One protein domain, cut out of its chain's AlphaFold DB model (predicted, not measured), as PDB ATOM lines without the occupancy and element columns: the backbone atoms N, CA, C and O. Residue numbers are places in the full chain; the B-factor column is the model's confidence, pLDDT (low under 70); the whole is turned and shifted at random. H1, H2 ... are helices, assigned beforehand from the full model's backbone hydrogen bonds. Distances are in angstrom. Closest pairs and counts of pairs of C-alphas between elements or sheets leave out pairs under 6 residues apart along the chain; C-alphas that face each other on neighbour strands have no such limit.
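AT A GLANCE: This is residues 23 to 151 of the 580 residues of an uncharacterized protein of Rhabditophanes sp. KR3021 (UniProt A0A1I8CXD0). The longest helix, H7, runs through the middle of a rounded cluster of short helices; H5 and H9 cross it steeply on different sides, H8 packs near its end and H1 packs on H5. Residues 103 to 108, of which 103 belongs to H6, stick out from the cluster. The 129 printed residues hold nine named helices, H1 to H9 in chain order, and no named strand: all helix, compact, radius of gyration of the C-alphas 14.6 A, spans 40 by 36 by 29 A.

HOW THE PARTS SIT: Start at H7, residues 113 to 126, the hub; helix packing is mostly crossed, with few touching pairs at a shallow tilt. H9, residues 139 to 149, touches it at a steep tilt of 66 degrees, the closest C-alphas, of Val 121 and Ala 142, 5.8 A apart. H5, residues 83 to 91, touches residues 119 to 123 of H7 alone, closest at the C-alphas of Ile 89 and Leu 119, 7.2 A. H8, residues 131 to 135, touches residues 121 to 124 alone, closest at the C-alphas of Ala 124 and Asp 132, 6.4 A. H2, residues 42 to 48, and H3, residues 51 to 62, each only just touch H7, with 3 pairs of C-alphas within 8 A. H1, residues 33 to 39, touches H5, with C-alphas 39 and 84 closest at 4.2 A; H4, residues 67 to 70, only just touches H5, with 3 pairs. H6, residues 94 to 103, touches no helix. Each O i to N i+4 pair is within hydrogen-bond range in the helices but H4, too short for one.

IN THESE COORDINATES: Find C-alpha 113 at (201.061, 169.510, 230.199); H7 runs 20.0 A from there. H3 spans 16.7 A, and H9 15.3 A to C-alpha 149 at (189.999, 153.141, 225.184).

THE WHOLE: The farthest C-alphas, of Ser 34 and Gly 107, are 42.6 A apart. The printed part has no cut; the link from H4 to H5 is long. Look for pLDDT under 70 at residues 54, 56 to 81 and 102 to 109.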
ATOM      1  N   THR A  23     194.971 146.341 216.944       79.88
ATOM      2  CA  THR A  23     193.627 146.891 216.680       79.88
ATOM      3  C   THR A  23     192.535 146.223 217.511       79.88
ATOM      4  O   THR A  23     191.533 146.847 217.847       79.88
ATOM      5  N   GLU A  24     192.732 144.958 217.892       82.62
ATOM      6  CA  GLU A  24     191.752 144.205 218.672       82.62
ATOM      7  C   GLU A  24     191.696 144.585 220.152       82.62
ATOM      8  O   GLU A  24     190.676 144.337 220.797       82.62
ATOM      9  N   GLN A  25     192.747 145.210 220.685       87.56
ATOM     10  CA  GLN A  25     192.799 145.641 222.081       87.56
ATOM     11  C   GLN A  25     191.973 146.911 222.324       87.56
ATOM     12  O   GLN A  25     191.413 147.094 223.407       87.56
ATOM     13  N   TRP A  26     191.868 147.777 221.315       89.50
ATOM     14  CA  TRP A  26     191.324 149.124 221.464       89.50
ATOM     15  C   TRP A  26     189.887 149.255 220.958       89.50
ATOM     16  O   TRP A  26     189.442 148.558 220.047       89.50
ATOM     17  N   LYS A  27     189.139 150.178 221.556       87.25
ATOM     18  CA  LYS A  27     187.823 150.618 221.088       87.25
ATOM     19  C   LYS A  27     187.955 151.581 219.912       87.25
ATOM     20  O   LYS A  27     189.017 152.157 219.678       87.25
ATOM     21  N   ALA A  28     186.844 151.804 219.212       83.56
ATOM     22  CA  ALA A  28     186.765 152.864 218.217       83.56
ATOM     23  C   ALA A  28     187.129 154.230 218.839       83.56
ATOM     24  O   ALA A  28     186.708 154.511 219.964       83.56
ATOM     25  N   PRO A  29     187.902 155.078 218.134       85.88
ATOM     26  CA  PRO A  29     188.358 154.922 216.744       85.88
ATOM     27  C   PRO A  29     189.681 154.141 216.565       85.88
ATOM     28  O   PRO A  29     190.092 153.898 215.436       85.88
ATOM     29  N   PHE A  30     190.355 153.720 217.639       88.56
ATOM     30  CA  PHE A  30     191.683 153.082 217.595       88.56
ATOM     31  C   PHE A  30     191.680 151.606 217.158       88.56
ATOM     32  O   PHE A  30     192.721 150.955 217.165       88.56
ATOM     33  N   ASN A  31     190.529 151.067 216.759       85.56
ATOM     34  CA  ASN A  31     190.414 149.745 216.145       85.56
ATOM     35  C   ASN A  31     190.637 149.762 214.617       85.56
ATOM     36  O   ASN A  31     190.593 148.707 213.990       85.56
ATOM     37  N   ASP A  32     190.870 150.931 214.010       86.44
ATOM     38  CA  ASP A  32     191.114 151.075 212.571       86.44
ATOM     39  C   ASP A  32     192.605 150.915 212.221       86.44
ATOM     40  O   ASP A  32     193.429 151.807 212.450       86.44
ATOM     41  N   ALA A  33     192.947 149.777 211.611       84.50
ATOM     42  CA  ALA A  33     194.310 149.456 211.186       84.50
ATOM     43  C   ALA A  33     194.900 150.482 210.201       84.50
ATOM     44  O   ALA A  33     196.095 150.769 210.252       84.50
ATOM     45  N   SER A  34     194.073 151.037 209.309       84.56
ATOM     46  CA  SER A  34     194.521 151.955 208.257       84.56
ATOM     47  C   SER A  34     194.946 153.304 208.838       84.56
ATOM     48  O   SER A  34     196.001 153.840 208.492       84.56
ATOM     49  N   LYS A  35     194.170 153.812 209.801       85.31
ATOM     50  CA  LYS A  35     194.467 155.055 210.517       85.31
ATOM     51  C   LYS A  35     195.668 154.903 211.441       85.31
ATOM     52  O   LYS A  35     196.509 155.798 211.488       85.31
ATOM     53  N   LEU A  36     195.803 153.754 212.106       86.69
ATOM     54  CA  LEU A  36     196.989 153.465 212.909       86.69
ATOM     55  C   LEU A  36     198.255 153.360 212.053       86.69
ATOM     56  O   LEU A  36     199.274 153.925 212.431       86.69
ATOM     57  N   ALA A  37     198.200 152.718 210.885       84.69
ATOM     58  CA  ALA A  37     199.346 152.654 209.974       84.69
ATOM     59  C   ALA A  37     199.776 154.048 209.480       84.69
ATOM     60  O   ALA A  37     200.969 154.326 209.364       84.69
ATOM     61  N   MET A  38     198.815 154.950 209.249       85.62
ATOM     62  CA  MET A  38     199.089 156.347 208.896       85.62
ATOM     63  C   MET A  38     199.710 157.144 210.056       85.62
ATOM     64  O   MET A  38     200.550 158.021 209.842       85.62
ATOM     65  N   LEU A  39     199.300 156.854 211.293       88.06
ATOM     66  CA  LEU A  39     199.810 157.516 212.489       88.06
ATOM     67  C   LEU A  39     201.202 157.005 212.887       88.06
ATOM     68  O   LEU A  39     202.089 157.815 213.157       88.06
ATOM     69  N   CYS A  40     201.402 155.690 212.930       89.00
ATOM     70  CA  CYS A  40     202.554 155.029 213.543       89.00
ATOM     71  C   CYS A  40     203.792 155.020 212.637       89.00
ATOM     72  O   CYS A  40     204.285 153.973 212.224       89.00
ATOM     73  N   THR A  41     204.311 156.211 212.348       87.44
ATOM     74  CA  THR A  41     205.547 156.420 211.586       87.44
ATOM     75  C   THR A  41     206.636 157.015 212.478       87.44
ATOM     76  O   THR A  41     206.347 157.751 213.424       87.44
ATOM     77  N   ASP A  42     207.907 156.763 212.155       84.38
ATOM     78  CA  ASP A  42     209.033 157.334 212.911       84.38
ATOM     79  C   ASP A  42     209.083 158.872 212.827       84.38
ATOM     80  O   ASP A  42     209.566 159.537 213.742       84.38
ATOM     81  N   ASN A  43     208.544 159.459 211.753       84.56
ATOM     82  CA  ASN A  43     208.424 160.912 211.617       84.56
ATOM     83  C   ASN A  43     207.413 161.491 212.617       84.56
ATOM     84  O   ASN A  43     207.701 162.504 213.254       84.56
ATOM     85  N   ASN A  44     206.262 160.834 212.788       85.56
ATOM     86  CA  ASN A  44     205.250 161.246 213.763       85.56
ATOM     87  C   ASN A  44     205.720 160.997 215.199       85.56
ATOM     88  O   ASN A  44     205.481 161.841 216.059       85.56
ATOM     89  N   HIS A  45     206.448 159.898 215.439       87.81
ATOM     90  CA  HIS A  45     207.107 159.634 216.724       87.81
ATOM     91  C   HIS A  45     208.040 160.789 217.095       87.81
ATOM     92  O   HIS A  45     207.824 161.450 218.107       87.81
ATOM     93  N   LYS A  46     208.994 161.134 216.221       84.25
ATOM     94  CA  LYS A  46     209.897 162.274 216.445       84.25
ATOM     95  C   LYS A  46     209.133 163.576 216.673       84.25
ATOM     96  O   LYS A  46     209.491 164.335 217.562       84.25
ATOM     97  N   PHE A  47     208.077 163.834 215.904       83.00
ATOM     98  CA  PHE A  47     207.291 165.057 216.045       83.00
ATOM     99  C   PHE A  47     206.628 165.168 217.428       83.00
ATOM    100  O   PHE A  47     206.797 166.190 218.090       83.00
ATOM    101  N   ILE A  48     205.960 164.112 217.903       83.88
ATOM    102  CA  ILE A  48     205.231 164.096 219.186       83.88
ATOM    103  C   ILE A  48     206.137 164.362 220.392       83.88
ATOM    104  O   ILE A  48     205.708 164.997 221.358       83.88
ATOM    105  N   TYR A  49     207.392 163.917 220.331       84.00
ATOM    106  CA  TYR A  49     208.356 164.090 221.419       84.00
ATOM    107  C   TYR A  49     209.250 165.335 221.278       84.00
ATOM    108  O   TYR A  49     210.106 165.559 222.132       84.00
ATOM    109  N   THR A  50     209.045 166.176 220.256       81.62
ATOM    110  CA  THR A  50     209.786 167.444 220.086       81.62
ATOM    111  C   THR A  50     209.072 168.651 220.698       81.62
ATOM    112  O   THR A  50     207.846 168.687 220.802       81.62
ATOM    113  N   ASP A  51     209.834 169.703 221.018       70.56
ATOM    114  CA  ASP A  51     209.292 170.973 221.533       70.56
ATOM    115  C   ASP A  51     208.354 171.684 220.548       70.56
ATOM    116  O   ASP A  51     207.435 172.386 220.962       70.56
ATOM    117  N   ARG A  52     208.477 171.401 219.246       71.44
ATOM    118  CA  ARG A  52     207.549 171.909 218.225       71.44
ATOM    119  C   ARG A  52     206.106 171.461 218.462       71.44
ATOM    120  O   ARG A  52     205.178 172.210 218.167       71.44
ATOM    121  N   MET A  53     205.896 170.263 219.014       73.81
ATOM    122  CA  MET A  53     204.548 169.797 219.342       73.81
ATOM    123  C   MET A  53     203.976 170.513 220.567       73.81
ATOM    124  O   MET A  53     202.779 170.789 220.632       73.81
ATOM    125  N   ARG A  54     204.842 170.870 221.521       69.75
ATOM    126  CA  ARG A  54     204.486 171.663 222.702       69.75
ATOM    127  C   ARG A  54     203.928 173.025 222.292       69.75
ATOM    128  O   ARG A  54     202.855 173.412 222.752       69.75
ATOM    129  N   GLU A  55     204.626 173.702 221.383       70.44
ATOM    130  CA  GLU A  55     204.216 174.986 220.810       70.44
ATOM    131  C   GLU A  55     202.909 174.852 220.022       70.44
ATOM    132  O   GLU A  55     201.971 175.615 220.248       70.44
ATOM    133  N   ALA A  56     202.794 173.832 219.164       68.75
ATOM    134  CA  ALA A  56     201.582 173.584 218.384       68.75
ATOM    135  C   ALA A  56     200.347 173.338 219.271       68.75
ATOM    136  O   ALA A  56     199.292 173.924 219.032       68.75
ATOM    137  N   ILE A  57     200.470 172.525 220.328       68.19
ATOM    138  CA  ILE A  57     199.383 172.279 221.287       68.19
ATOM    139  C   ILE A  57     199.042 173.554 222.066       68.19
ATOM    140  O   ILE A  57     197.864 173.868 222.226       68.19
ATOM    141  N   SER A  58     200.046 174.312 222.516       67.25
ATOM    142  CA  SER A  58     199.826 175.589 223.209       67.25
ATOM    143  C   SER A  58     199.045 176.571 222.332       67.25
ATOM    144  O   SER A  58     198.060 177.156 222.778       67.25
ATOM    145  N   HIS A  59     199.416 176.689 221.054       66.12
ATOM    146  CA  HIS A  59     198.688 177.505 220.084       66.12
ATOM    147  C   HIS A  59     197.259 177.003 219.840       66.12
ATOM    148  O   HIS A  59     196.346 177.817 219.724       66.12
ATOM    149  N   LEU A  60     197.031 175.687 219.796       63.84
ATOM    150  CA  LEU A  60     195.687 175.121 219.646       63.84
ATOM    151  C   LEU A  60     194.785 175.393 220.852       63.84
ATOM    152  O   LEU A  60     193.597 175.649 220.671       63.84
ATOM    153  N   LEU A  61     195.338 175.364 222.063       62.12
ATOM    154  CA  LEU A  61     194.592 175.634 223.292       62.12
ATOM    155  C   LEU A  61     194.273 177.129 223.457       62.12
ATOM    156  O   LEU A  61     193.212 177.466 223.974       62.12
ATOM    157  N   GLN A  62     195.158 178.016 222.989       60.72
ATOM    158  CA  GLN A  62     195.041 179.473 223.160       60.72
ATOM    159  C   GLN A  62     194.360 180.197 221.985       60.72
ATOM    160  O   GLN A  62     193.861 181.308 222.149       60.72
ATOM    161  N   SER A  63     194.326 179.609 220.786       57.81
ATOM    162  CA  SER A  63     193.778 180.279 219.601       57.81
ATOM    163  C   SER A  63     192.251 180.402 219.650       57.81
ATOM    164  O   SER A  63     191.525 179.420 219.824       57.81
ATOM    165  N   ASN A  64     191.717 181.599 219.382       50.09
ATOM    166  CA  ASN A  64     190.277 181.808 219.171       50.09
ATOM    167  C   ASN A  64     189.745 181.087 217.916       50.09
ATOM    168  O   ASN A  64     188.553 180.802 217.839       50.09
ATOM    169  N   ARG A  65     190.622 180.685 216.982       49.25
ATOM    170  CA  ARG A  65     190.297 179.928 215.758       49.25
ATOM    171  C   ARG A  65     190.533 178.421 215.918       49.25
ATOM    172  O   ARG A  65     191.201 177.790 215.106       49.25
ATOM    173  N   THR A  66     189.956 177.811 216.949       53.81
ATOM    174  CA  THR A  66     189.957 176.341 217.135       53.81
ATOM    175  C   THR A  66     189.120 175.588 216.096       53.81
ATOM    176  O   THR A  66     188.975 174.372 216.182       53.81
ATOM    177  N   SER A  67     188.548 176.296 215.121       51.12
ATOM    178  CA  SER A  67     187.611 175.762 214.141       51.12
ATOM    179  C   SER A  67     188.242 174.712 213.224       51.12
ATOM    180  O   SER A  67     187.616 173.699 212.974       51.12
ATOM    181  N   HIS A  68     189.491 174.852 212.782       54.38
ATOM    182  CA  HIS A  68     190.003 173.967 211.721       54.38
ATOM    183  C   HIS A  68     190.338 172.527 212.158       54.38
ATOM    184  O   HIS A  68     190.262 171.624 211.335       54.38
ATOM    185  N   ILE A  69     190.687 172.289 213.430       62.47
ATOM    186  CA  ILE A  69     190.960 170.929 213.949       62.47
ATOM    187  C   ILE A  69     189.724 170.327 214.631       62.47
ATOM    188  O   ILE A  69     189.558 169.108 214.649       62.47
ATOM    189  N   CYS A  70     188.843 171.174 215.178       64.56
ATOM    190  CA  CYS A  70     187.704 170.746 215.992       64.56
ATOM    191  C   CYS A  70     186.330 170.872 215.323       64.56
ATOM    192  O   CYS A  70     185.345 170.409 215.902       64.56
ATOM    193  N   VAL A  71     186.235 171.465 214.128       56.88
ATOM    194  CA  VAL A  71     185.034 171.399 213.282       56.88
ATOM    195  C   VAL A  71     185.138 170.145 212.425       56.88
ATOM    196  O   VAL A  71     186.161 169.895 211.793       56.88
ATOM    197  N   LYS A  72     184.066 169.347 212.395       50.25
ATOM    198  CA  LYS A  72     183.867 168.342 211.347       50.25
ATOM    199  C   LYS A  72     183.626 169.101 210.043       50.25
ATOM    200  O   LYS A  72     182.480 169.382 209.714       50.25
ATOM    201  N   THR A  73     184.676 169.516 209.342       40.94
ATOM    202  CA  THR A  73     184.496 170.068 208.000       40.94
ATOM    203  C   THR A  73     184.119 168.920 207.069       40.94
ATOM    204  O   THR A  73     184.821 167.915 206.980       40.94
ATOM    205  N   THR A  74     182.979 169.067 206.400       41.25
ATOM    206  CA  THR A  74     182.581 168.297 205.213       41.25
ATOM    207  C   THR A  74     183.542 168.509 204.041       41.25
ATOM    208  O   THR A  74     183.519 167.727 203.096       41.25
ATOM    209  N   ASP A  75     184.427 169.504 204.139       41.53
ATOM    210  CA  ASP A  75     185.476 169.772 203.164       41.53
ATOM    211  C   ASP A  75     186.816 169.129 203.571       41.53
ATOM    212  O   ASP A  75     187.251 169.269 204.726       41.53
ATOM    213  N   PRO A  76     187.495 168.430 202.640       43.66
ATOM    214  CA  PRO A  76     188.777 167.789 202.897       43.66
ATOM    215  C   PRO A  76     189.864 168.839 203.165       43.66
ATOM    216  O   PRO A  76     190.162 169.690 202.329       43.66
ATOM    217  N   ILE A  77     190.488 168.759 204.342       49.16
ATOM    218  CA  ILE A  77     191.658 169.572 204.691       49.16
ATOM    219  C   ILE A  77     192.819 169.178 203.746       49.16
ATOM    220  O   ILE A  77     193.120 167.992 203.625       49.16
ATOM    221  N   PRO A  78     193.508 170.126 203.081       43.06
ATOM    222  CA  PRO A  78     194.376 169.834 201.933       43.06
ATOM    223  C   PRO A  78     195.807 169.371 202.278       43.06
ATOM    224  O   PRO A  78     196.688 169.467 201.426       43.06
ATOM    225  N   ASN A  79     196.100 168.896 203.498       51.94
ATOM    226  CA  ASN A  79     197.487 168.610 203.902       51.94
ATOM    227  C   ASN A  79     197.700 167.196 204.462       51.94
ATOM    228  O   ASN A  79     197.809 166.996 205.671       51.94
ATOM    229  N   THR A  80     197.885 166.246 203.541       59.09
ATOM    230  CA  THR A  80     198.071 164.798 203.769       59.09
ATOM    231  C   THR A  80     199.208 164.418 204.724       59.09
ATOM    232  O   THR A  80     199.276 163.288 205.209       59.09
ATOM    233  N   LYS A  81     200.127 165.349 205.015       64.31
ATOM    234  CA  LYS A  81     201.312 165.109 205.849       64.31
ATOM    235  C   LYS A  81     200.989 164.924 207.338       64.31
ATOM    236  O   LYS A  81     201.754 164.254 208.026       64.31
ATOM    237  N   TYR A  82     199.896 165.507 207.839       70.75
ATOM    238  CA  TYR A  82     199.569 165.511 209.273       70.75
ATOM    239  C   TYR A  82     198.253 164.806 209.620       70.75
ATOM    240  O   TYR A  82     197.875 164.806 210.792       70.75
ATOM    241  N   ASP A  83     197.569 164.169 208.665       75.25
ATOM    242  CA  ASP A  83     196.228 163.620 208.923       75.25
ATOM    243  C   ASP A  83     196.225 162.564 210.032       75.25
ATOM    244  O   ASP A  83     195.285 162.517 210.820       75.25
ATOM    245  N   GLY A  84     197.286 161.753 210.152       80.56
ATOM    246  CA  GLY A  84     197.421 160.792 211.251       80.56
ATOM    247  C   GLY A  84     197.440 161.476 212.623       80.56
ATOM    248  O   GLY A  84     196.757 161.041 213.547       80.56
ATOM    249  N   LEU A  85     198.163 162.593 212.747       81.31
ATOM    250  CA  LEU A  85     198.264 163.370 213.987       81.31
ATOM    251  C   LEU A  85     196.978 164.147 214.288       81.31
ATOM    252  O   LEU A  85     196.536 164.172 215.435       81.31
ATOM    253  N   ILE A  86     196.349 164.739 213.270       80.69
ATOM    254  CA  ILE A  86     195.046 165.410 213.401       80.69
ATOM    255  C   ILE A  86     193.992 164.403 213.866       80.69
ATOM    256  O   ILE A  86     193.258 164.667 214.819       80.69
ATOM    257  N   TRP A  87     193.970 163.220 213.249       86.06
ATOM    258  CA  TRP A  87     193.097 162.126 213.650       86.06
ATOM    259  C   TRP A  87     193.347 161.696 215.098       86.06
ATOM    260  O   TRP A  87     192.382 161.526 215.840       86.06
ATOM    261  N   LEU A  88     194.606 161.574 215.535       88.25
ATOM    262  CA  LEU A  88     194.934 161.243 216.926       88.25
ATOM    263  C   LEU A  88     194.368 162.287 217.903       88.25
ATOM    264  O   LEU A  88     193.700 161.911 218.864       88.25
ATOM    265  N   ILE A  89     194.571 163.582 217.630       85.12
ATOM    266  CA  ILE A  89     194.075 164.702 218.456       85.12
ATOM    267  C   ILE A  89     192.543 164.681 218.566       85.12
ATOM    268  O   ILE A  89     191.982 164.868 219.648       85.12
ATOM    269  N   GLN A  90     191.849 164.433 217.453       82.94
ATOM    270  CA  GLN A  90     190.390 164.307 217.439       82.94
ATOM    271  C   GLN A  90     189.923 163.062 218.207       82.94
ATOM    272  O   GLN A  90     188.955 163.125 218.968       82.94
ATOM    273  N   SER A  91     190.636 161.947 218.047       87.38
ATOM    274  CA  SER A  91     190.307 160.647 218.639       87.38
ATOM    275  C   SER A  91     190.416 160.639 220.162       87.38
ATOM    276  O   SER A  91     189.568 160.054 220.831       87.38
ATOM    277  N   ILE A  92     191.396 161.351 220.728       88.00
ATOM    278  CA  ILE A  92     191.528 161.528 222.185       88.00
ATOM    279  C   ILE A  92     190.616 162.627 222.747       88.00
ATOM    280  O   ILE A  92     190.778 163.042 223.890       88.00
ATOM    281  N   GLN A  93     189.654 163.124 221.964       84.94
ATOM    282  CA  GLN A  93     188.673 164.119 222.401       84.94
ATOM    283  C   GLN A  93     189.283 165.449 222.892       84.94
ATOM    284  O   GLN A  93     188.626 166.178 223.640       84.94
ATOM    285  N   SER A  94     190.489 165.829 222.444       81.94
ATOM    286  CA  SER A  94     191.136 167.089 222.859       81.94
ATOM    287  C   SER A  94     190.285 168.324 222.552       81.94
ATOM    288  O   SER A  94     190.316 169.305 223.287       81.94
ATOM    289  N   CYS A  95     189.441 168.263 221.522       77.25
ATOM    290  CA  CYS A  95     188.495 169.329 221.199       77.25
ATOM    291  C   CYS A  95     187.443 169.577 222.288       77.25
ATOM    292  O   CYS A  95     187.020 170.717 222.476       77.25
ATOM    293  N   ASN A  96     187.031 168.543 223.024       77.69
ATOM    294  CA  ASN A  96     186.122 168.720 224.155       77.69
ATOM    295  C   ASN A  96     186.839 169.425 225.309       77.69
ATOM    296  O   ASN A  96     186.267 170.315 225.923       77.69
ATOM    297  N   VAL A  97     188.112 169.104 225.543       78.75
ATOM    298  CA  VAL A  97     188.932 169.772 226.562       78.75
ATOM    299  C   VAL A  97     189.160 171.247 226.229       78.75
ATOM    300  O   VAL A  97     189.006 172.108 227.088       78.75
ATOM    301  N   VAL A  98     189.438 171.566 224.963       75.88
ATOM    302  CA  VAL A  98     189.564 172.955 224.493       75.88
ATOM    303  C   VAL A  98     188.275 173.750 224.736       75.88
ATOM    304  O   VAL A  98     188.335 174.893 225.187       75.88
ATOM    305  N   LYS A  99     187.100 173.159 224.467       74.06
ATOM    306  CA  LYS A  99     185.803 173.796 224.764       74.06
ATOM    307  C   LYS A  99     185.640 174.083 226.254       74.06
ATOM    308  O   LYS A  99     185.106 175.128 226.607       74.06
ATOM    309  N   GLU A 100     186.108 173.182 227.109       72.69
ATOM    310  CA  GLU A 100     186.039 173.346 228.562       72.69
ATOM    311  C   GLU A 100     186.957 174.453 229.076       72.69
ATOM    312  O   GLU A 100     186.516 175.285 229.862       72.69
ATOM    313  N   ILE A 101     188.181 174.554 228.552       71.50
ATOM    314  CA  ILE A 101     189.089 175.670 228.862       71.50
ATOM    315  C   ILE A 101     188.453 177.011 228.453       71.50
ATOM    316  O   ILE A 101     188.498 177.979 229.207       71.50
ATOM    317  N   LYS A 102     187.816 177.066 227.275       69.25
ATOM    318  CA  LYS A 102     187.182 178.287 226.743       69.25
ATOM    319  C   LYS A 102     185.887 178.686 227.440       69.25
ATOM    320  O   LYS A 102     185.569 179.870 227.463       69.25
ATOM    321  N   ARG A 103     185.137 177.725 227.989       64.12
ATOM    322  CA  ARG A 103     183.909 177.995 228.753       64.12
ATOM    323  C   ARG A 103     184.159 178.845 229.998       64.12
ATOM    324  O   ARG A 103     183.213 179.452 230.480       64.12
ATOM    325  N   GLY A 104     185.412 178.944 230.447       53.38
ATOM    326  CA  GLY A 104     185.848 179.962 231.392       53.38
ATOM    327  C   GLY A 104     185.236 179.784 232.776       53.38
ATOM    328  O   GLY A 104     184.339 180.529 233.161       53.38
ATOM    329  N   PHE A 105     185.773 178.851 233.564       54.75
ATOM    330  CA  PHE A 105     185.588 178.905 235.013       54.75
ATOM    331  C   PHE A 105     186.421 180.075 235.550       54.75
ATOM    332  O   PHE A 105     187.644 180.110 235.392       54.75
ATOM    333  N   LYS A 106     185.763 181.087 236.130       50.56
ATOM    334  CA  LYS A 106     186.447 182.263 236.690       50.56
ATOM    335  C   LYS A 106     187.429 181.812 237.781       50.56
ATOM    336  O   LYS A 106     187.003 181.409 238.855       50.56
ATOM    337  N   GLY A 107     188.732 181.925 237.512       53.66
ATOM    338  CA  GLY A 107     189.801 181.665 238.487       53.66
ATOM    339  C   GLY A 107     190.479 180.289 238.411       53.66
ATOM    340  O   GLY A 107     191.366 180.035 239.222       53.66
ATOM    341  N   GLU A 108     190.127 179.419 237.457       62.72
ATOM    342  CA  GLU A 108     190.820 178.134 237.257       62.72
ATOM    343  C   GLU A 108     191.970 178.265 236.241       62.72
ATOM    344  O   GLU A 108     191.780 178.739 235.120       62.72
ATOM    345  N   ILE A 109     193.173 177.819 236.624       66.94
ATOM    346  CA  ILE A 109     194.335 177.711 235.729       66.94
ATOM    347  C   ILE A 109     194.578 176.227 235.466       66.94
ATOM    348  O   ILE A 109     194.892 175.467 236.385       66.94
ATOM    349  N   PHE A 110     194.437 175.824 234.205       73.50
ATOM    350  CA  PHE A 110     194.701 174.456 233.776       73.50
ATOM    351  C   PHE A 110     196.146 174.284 233.301       73.50
ATOM    352  O   PHE A 110     196.674 175.120 232.563       73.50
ATOM    353  N   ASP A 111     196.762 173.167 233.675       73.81
ATOM    354  CA  ASP A 111     198.073 172.750 233.205       73.81
ATOM    355  C   ASP A 111     197.982 172.178 231.781       73.81
ATOM    356  O   ASP A 111     197.385 171.130 231.505       73.81
ATOM    357  N   VAL A 112     198.633 172.881 230.857       71.88
ATOM    358  CA  VAL A 112     198.759 172.514 229.444       71.88
ATOM    359  C   VAL A 112     199.501 171.178 229.267       71.88
ATOM    360  O   VAL A 112     199.291 170.486 228.263       71.88
ATOM    361  N   ALA A 113     200.320 170.767 230.242       80.38
ATOM    362  CA  ALA A 113     201.061 169.510 230.199       80.38
ATOM    363  C   ALA A 113     200.144 168.279 230.168       80.38
ATOM    364  O   ALA A 113     200.512 167.276 229.553       80.38
ATOM    365  N   PHE A 114     198.934 168.348 230.739       84.56
ATOM    366  CA  PHE A 114     198.004 167.214 230.743       84.56
ATOM    367  C   PHE A 114     197.674 166.746 229.319       84.56
ATOM    368  O   PHE A 114     197.794 165.563 229.002       84.56
ATOM    369  N   GLN A 115     197.308 167.672 228.423       83.75
ATOM    370  CA  GLN A 115     196.967 167.332 227.034       83.75
ATOM    371  C   GLN A 115     198.176 166.805 226.255       83.75
ATOM    372  O   GLN A 115     198.048 165.883 225.451       83.75
ATOM    373  N   GLN A 116     199.361 167.355 226.520       85.31
ATOM    374  CA  GLN A 116     200.602 166.918 225.882       85.31
ATOM    375  C   GLN A 116     200.977 165.493 226.298       85.31
ATOM    376  O   GLN A 116     201.309 164.665 225.451       85.31
ATOM    377  N   ASN A 117     200.891 165.194 227.593       89.50
ATOM    378  CA  ASN A 117     201.205 163.879 228.136       89.50
ATOM    379  C   ASN A 117     200.174 162.830 227.705       89.50
ATOM    380  O   ASN A 117     200.565 161.735 227.303       89.50
ATOM    381  N   MET A 118     198.885 163.185 227.671       90.31
ATOM    382  CA  MET A 118     197.841 162.319 227.112       90.31
ATOM    383  C   MET A 118     198.092 161.979 225.640       90.31
ATOM    384  O   MET A 118     197.912 160.831 225.242       90.31
ATOM    385  N   LEU A 119     198.550 162.940 224.830       89.81
ATOM    386  CA  LEU A 119     198.863 162.687 223.425       89.81
ATOM    387  C   LEU A 119     200.080 161.764 223.249       89.81
ATOM    388  O   LEU A 119     200.034 160.842 222.433       89.81
ATOM    389  N   LYS A 120     201.150 161.989 224.024       91.19
ATOM    390  CA  LYS A 120     202.348 161.129 224.027       91.19
ATOM    391  C   LYS A 120     201.990 159.691 224.381       91.19
ATOM    392  O   LYS A 120     202.367 158.772 223.659       91.19
ATOM    393  N   VAL A 121     201.200 159.504 225.438       93.56
ATOM    394  CA  VAL A 121     200.704 158.185 225.837       93.56
ATOM    395  C   VAL A 121     199.851 157.554 224.760       93.56
ATOM    396  O   VAL A 121     200.072 156.392 224.432       93.56
ATOM    397  N   ALA A 122     198.888 158.291 224.206       92.62
ATOM    398  CA  ALA A 122     198.001 157.747 223.190       92.62
ATOM    399  C   ALA A 122     198.808 157.200 222.008       92.62
ATOM    400  O   ALA A 122     198.578 156.069 221.592       92.62
ATOM    401  N   PHE A 123     199.817 157.944 221.542       92.06
ATOM    402  CA  PHE A 123     200.736 157.469 220.510       92.06
ATOM    403  C   PHE A 123     201.549 156.249 220.954       92.06
ATOM    404  O   PHE A 123     201.578 155.245 220.245       92.06
ATOM    405  N   ALA A 124     202.188 156.315 222.125       91.88
ATOM    406  CA  ALA A 124     203.021 155.233 222.643       91.88
ATOM    407  C   ALA A 124     202.243 153.912 222.762       91.88
ATOM    408  O   ALA A 124     202.746 152.851 222.394       91.88
ATOM    409  N   MET A 125     200.994 153.987 223.218       91.62
ATOM    410  CA  MET A 125     200.119 152.839 223.433       91.62
ATOM    411  C   MET A 125     199.628 152.239 222.113       91.62
ATOM    412  O   MET A 125     199.797 151.041 221.883       91.62
ATOM    413  N   VAL A 126     199.071 153.054 221.212       90.88
ATOM    414  CA  VAL A 126     198.492 152.536 219.957       90.88
ATOM    415  C   VAL A 126     199.557 152.094 218.951       90.88
ATOM    416  O   VAL A 126     199.313 151.173 218.174       90.88
ATOM    417  N   CYS A 127     200.754 152.688 219.005       90.06
ATOM    418  CA  CYS A 127     201.888 152.342 218.144       90.06
ATOM    419  C   CYS A 127     202.875 151.345 218.775       90.06
ATOM    420  O   CYS A 127     203.940 151.113 218.203       90.06
ATOM    421  N   GLN A 128     202.549 150.755 219.935       88.31
ATOM    422  CA  GLN A 128     203.398 149.791 220.657       88.31
ATOM    423  C   GLN A 128     204.829 150.297 220.950       88.31
ATOM    424  O   GLN A 128     205.797 149.533 220.913       88.31
ATOM    425  N   LYS A 129     204.977 151.587 221.259       87.44
ATOM    426  CA  LYS A 129     206.226 152.213 221.726       87.44
ATOM    427  C   LYS A 129     206.193 152.358 223.251       87.44
ATOM    428  O   LYS A 129     206.368 153.442 223.795       87.44
ATOM    429  N   THR A 130     205.915 151.260 223.952       84.56
ATOM    430  CA  THR A 130     205.694 151.258 225.410       84.56
ATOM    431  C   THR A 130     206.918 151.682 226.214       84.56
ATOM    432  O   THR A 130     206.761 152.171 227.329       84.56
ATOM    433  N   ASP A 131     208.119 151.559 225.647       87.56
ATOM    434  CA  ASP A 131     209.362 152.022 226.275       87.56
ATOM    435  C   ASP A 131     209.328 153.535 226.555       87.56
ATOM    436  O   ASP A 131     209.818 153.989 227.591       87.56
ATOM    437  N   ASP A 132     208.653 154.314 225.700       88.38
ATOM    438  CA  ASP A 132     208.496 155.758 225.884       88.38
ATOM    439  C   ASP A 132     207.711 156.095 227.169       88.38
ATOM    440  O   ASP A 132     207.920 157.147 227.773       88.38
ATOM    441  N   ILE A 133     206.826 155.202 227.629       89.12
ATOM    442  CA  ILE A 133     206.034 155.420 228.850       89.12
ATOM    443  C   ILE A 133     206.958 155.494 230.067       89.12
ATOM    444  O   ILE A 133     206.794 156.379 230.908       89.12
ATOM    445  N   GLY A 134     207.946 154.597 230.143       86.81
ATOM    446  CA  GLY A 134     208.939 154.592 231.214       86.81
ATOM    447  C   GLY A 134     209.907 155.767 231.103       86.81
ATOM    448  O   GLY A 134     210.145 156.459 232.090       86.81
ATOM    449  N   VAL A 135     210.411 156.040 229.893       88.62
ATOM    450  CA  VAL A 135     211.387 157.116 229.638       88.62
ATOM    451  C   VAL A 135     210.837 158.496 230.013       88.62
ATOM    452  O   VAL A 135     211.563 159.311 230.580       88.62
ATOM    453  N   TYR A 136     209.560 158.759 229.732       86.44
ATOM    454  CA  TYR A 136     208.923 160.053 229.999       86.44
ATOM    455  C   TYR A 136     208.040 160.065 231.259       86.44
ATOM    456  O   TYR A 136     207.327 161.043 231.480       86.44
ATOM    457  N   ASN A 137     208.082 159.008 232.079       87.94
ATOM    458  CA  ASN A 137     207.282 158.853 233.300       87.94
ATOM    459  C   ASN A 137     205.775 159.111 233.086       87.94
ATOM    460  O   ASN A 137     205.140 159.912 233.774       87.94
ATOM    461  N   LEU A 138     205.194 158.445 232.089       90.25
ATOM    462  CA  LEU A 138     203.816 158.675 231.647       90.25
ATOM    463  C   LEU A 138     202.810 157.653 232.201       90.25
ATOM    464  O   LEU A 138     201.691 157.558 231.695       90.25
ATOM    465  N   GLN A 139     203.184 156.892 233.234       89.75
ATOM    466  CA  GLN A 139     202.399 155.761 233.740       89.75
ATOM    467  C   GLN A 139     200.969 156.157 234.145       89.75
ATOM    468  O   GLN A 139     200.013 155.528 233.706       89.75
ATOM    469  N   PHE A 140     200.808 157.266 234.874       89.38
ATOM    470  CA  PHE A 140     199.493 157.793 235.267       89.38
ATOM    471  C   PHE A 140     198.564 158.043 234.066       89.38
ATOM    472  O   PHE A 140     197.405 157.631 234.050       89.38
ATOM    473  N   TYR A 141     199.086 158.686 233.024       91.31
ATOM    474  CA  TYR A 141     198.328 158.985 231.811       91.31
ATOM    475  C   TYR A 141     198.031 157.712 231.001       91.31
ATOM    476  O   TYR A 141     196.985 157.623 230.355       91.31
ATOM    477  N   ALA A 142     198.912 156.707 231.061       91.50
ATOM    478  CA  ALA A 142     198.693 155.393 230.458       91.50
ATOM    479  C   ALA A 142     197.521 154.649 231.104       91.50
ATOM    480  O   ALA A 142     196.720 154.045 230.389       91.50
ATOM    481  N   ASP A 143     197.369 154.752 232.422       91.00
ATOM    482  CA  ASP A 143     196.254 154.134 233.139       91.00
ATOM    483  C   ASP A 143     194.918 154.827 232.807       91.00
ATOM    484  O   ASP A 143     193.933 154.148 232.506       91.00
ATOM    485  N   ILE A 144     194.902 156.163 232.682       92.44
ATOM    486  CA  ILE A 144     193.742 156.908 232.151       92.44
ATOM    487  C   ILE A 144     193.390 156.448 230.726       92.44
ATOM    488  O   ILE A 144     192.222 156.195 230.415       92.44
ATOM    489  N   PHE A 145     194.387 156.325 229.844       93.06
ATOM    490  CA  PHE A 145     194.167 155.913 228.456       93.06
ATOM    491  C   PHE A 145     193.553 154.508 228.363       93.06
ATOM    492  O   PHE A 145     192.617 154.296 227.587       93.06
ATOM    493  N   ARG A 146     194.030 153.560 229.180       92.44
ATOM    494  CA  ARG A 146     193.483 152.195 229.254       92.44
ATOM    495  C   ARG A 146     192.025 152.195 229.705       92.44
ATOM    496  O   ARG A 146     191.187 151.603 229.024       92.44
ATOM    497  N   ILE A 147     191.695 152.928 230.773       91.50
ATOM    498  CA  ILE A 147     190.310 153.050 231.262       91.50
ATOM    499  C   ILE A 147     189.374 153.530 230.145       91.50
ATOM    500  O   ILE A 147     188.287 152.975 229.962       91.50
ATOM    501  N   LEU A 148     189.797 154.521 229.359       89.94
ATOM    502  CA  LEU A 148     188.978 155.108 228.299       89.94
ATOM    503  C   LEU A 148     188.836 154.203 227.065       89.94
ATOM    504  O   LEU A 148     187.722 153.987 226.580       89.94
ATOM    505  N   PHE A 149     189.947 153.674 226.549       90.69
ATOM    506  CA  PHE A 149     189.999 153.141 225.184       90.69
ATOM    507  C   PHE A 149     190.246 151.636 225.087       90.69
ATOM    508  O   PHE A 149     190.039 151.067 224.020       90.69
ATOM    509  N   GLU A 150     190.649 150.952 226.155       90.38
ATOM    510  CA  GLU A 150     190.858 149.502 226.113       90.38
ATOM    511  C   GLU A 150     189.515 148.754 226.125       90.38
ATOM    512  O   GLU A 150     188.615 149.088 226.901       90.38
ATOM    513  N   LYS A 151     189.330 147.731 225.276       86.81
ATOM    514  CA  LYS A 151     188.052 146.992 225.192       86.81
ATOM    515  C   LYS A 151     187.700 146.284 226.503       86.81
ATOM    516  O   LYS A 151     186.547 146.337 226.920       86.81
TER     517      LYS A 151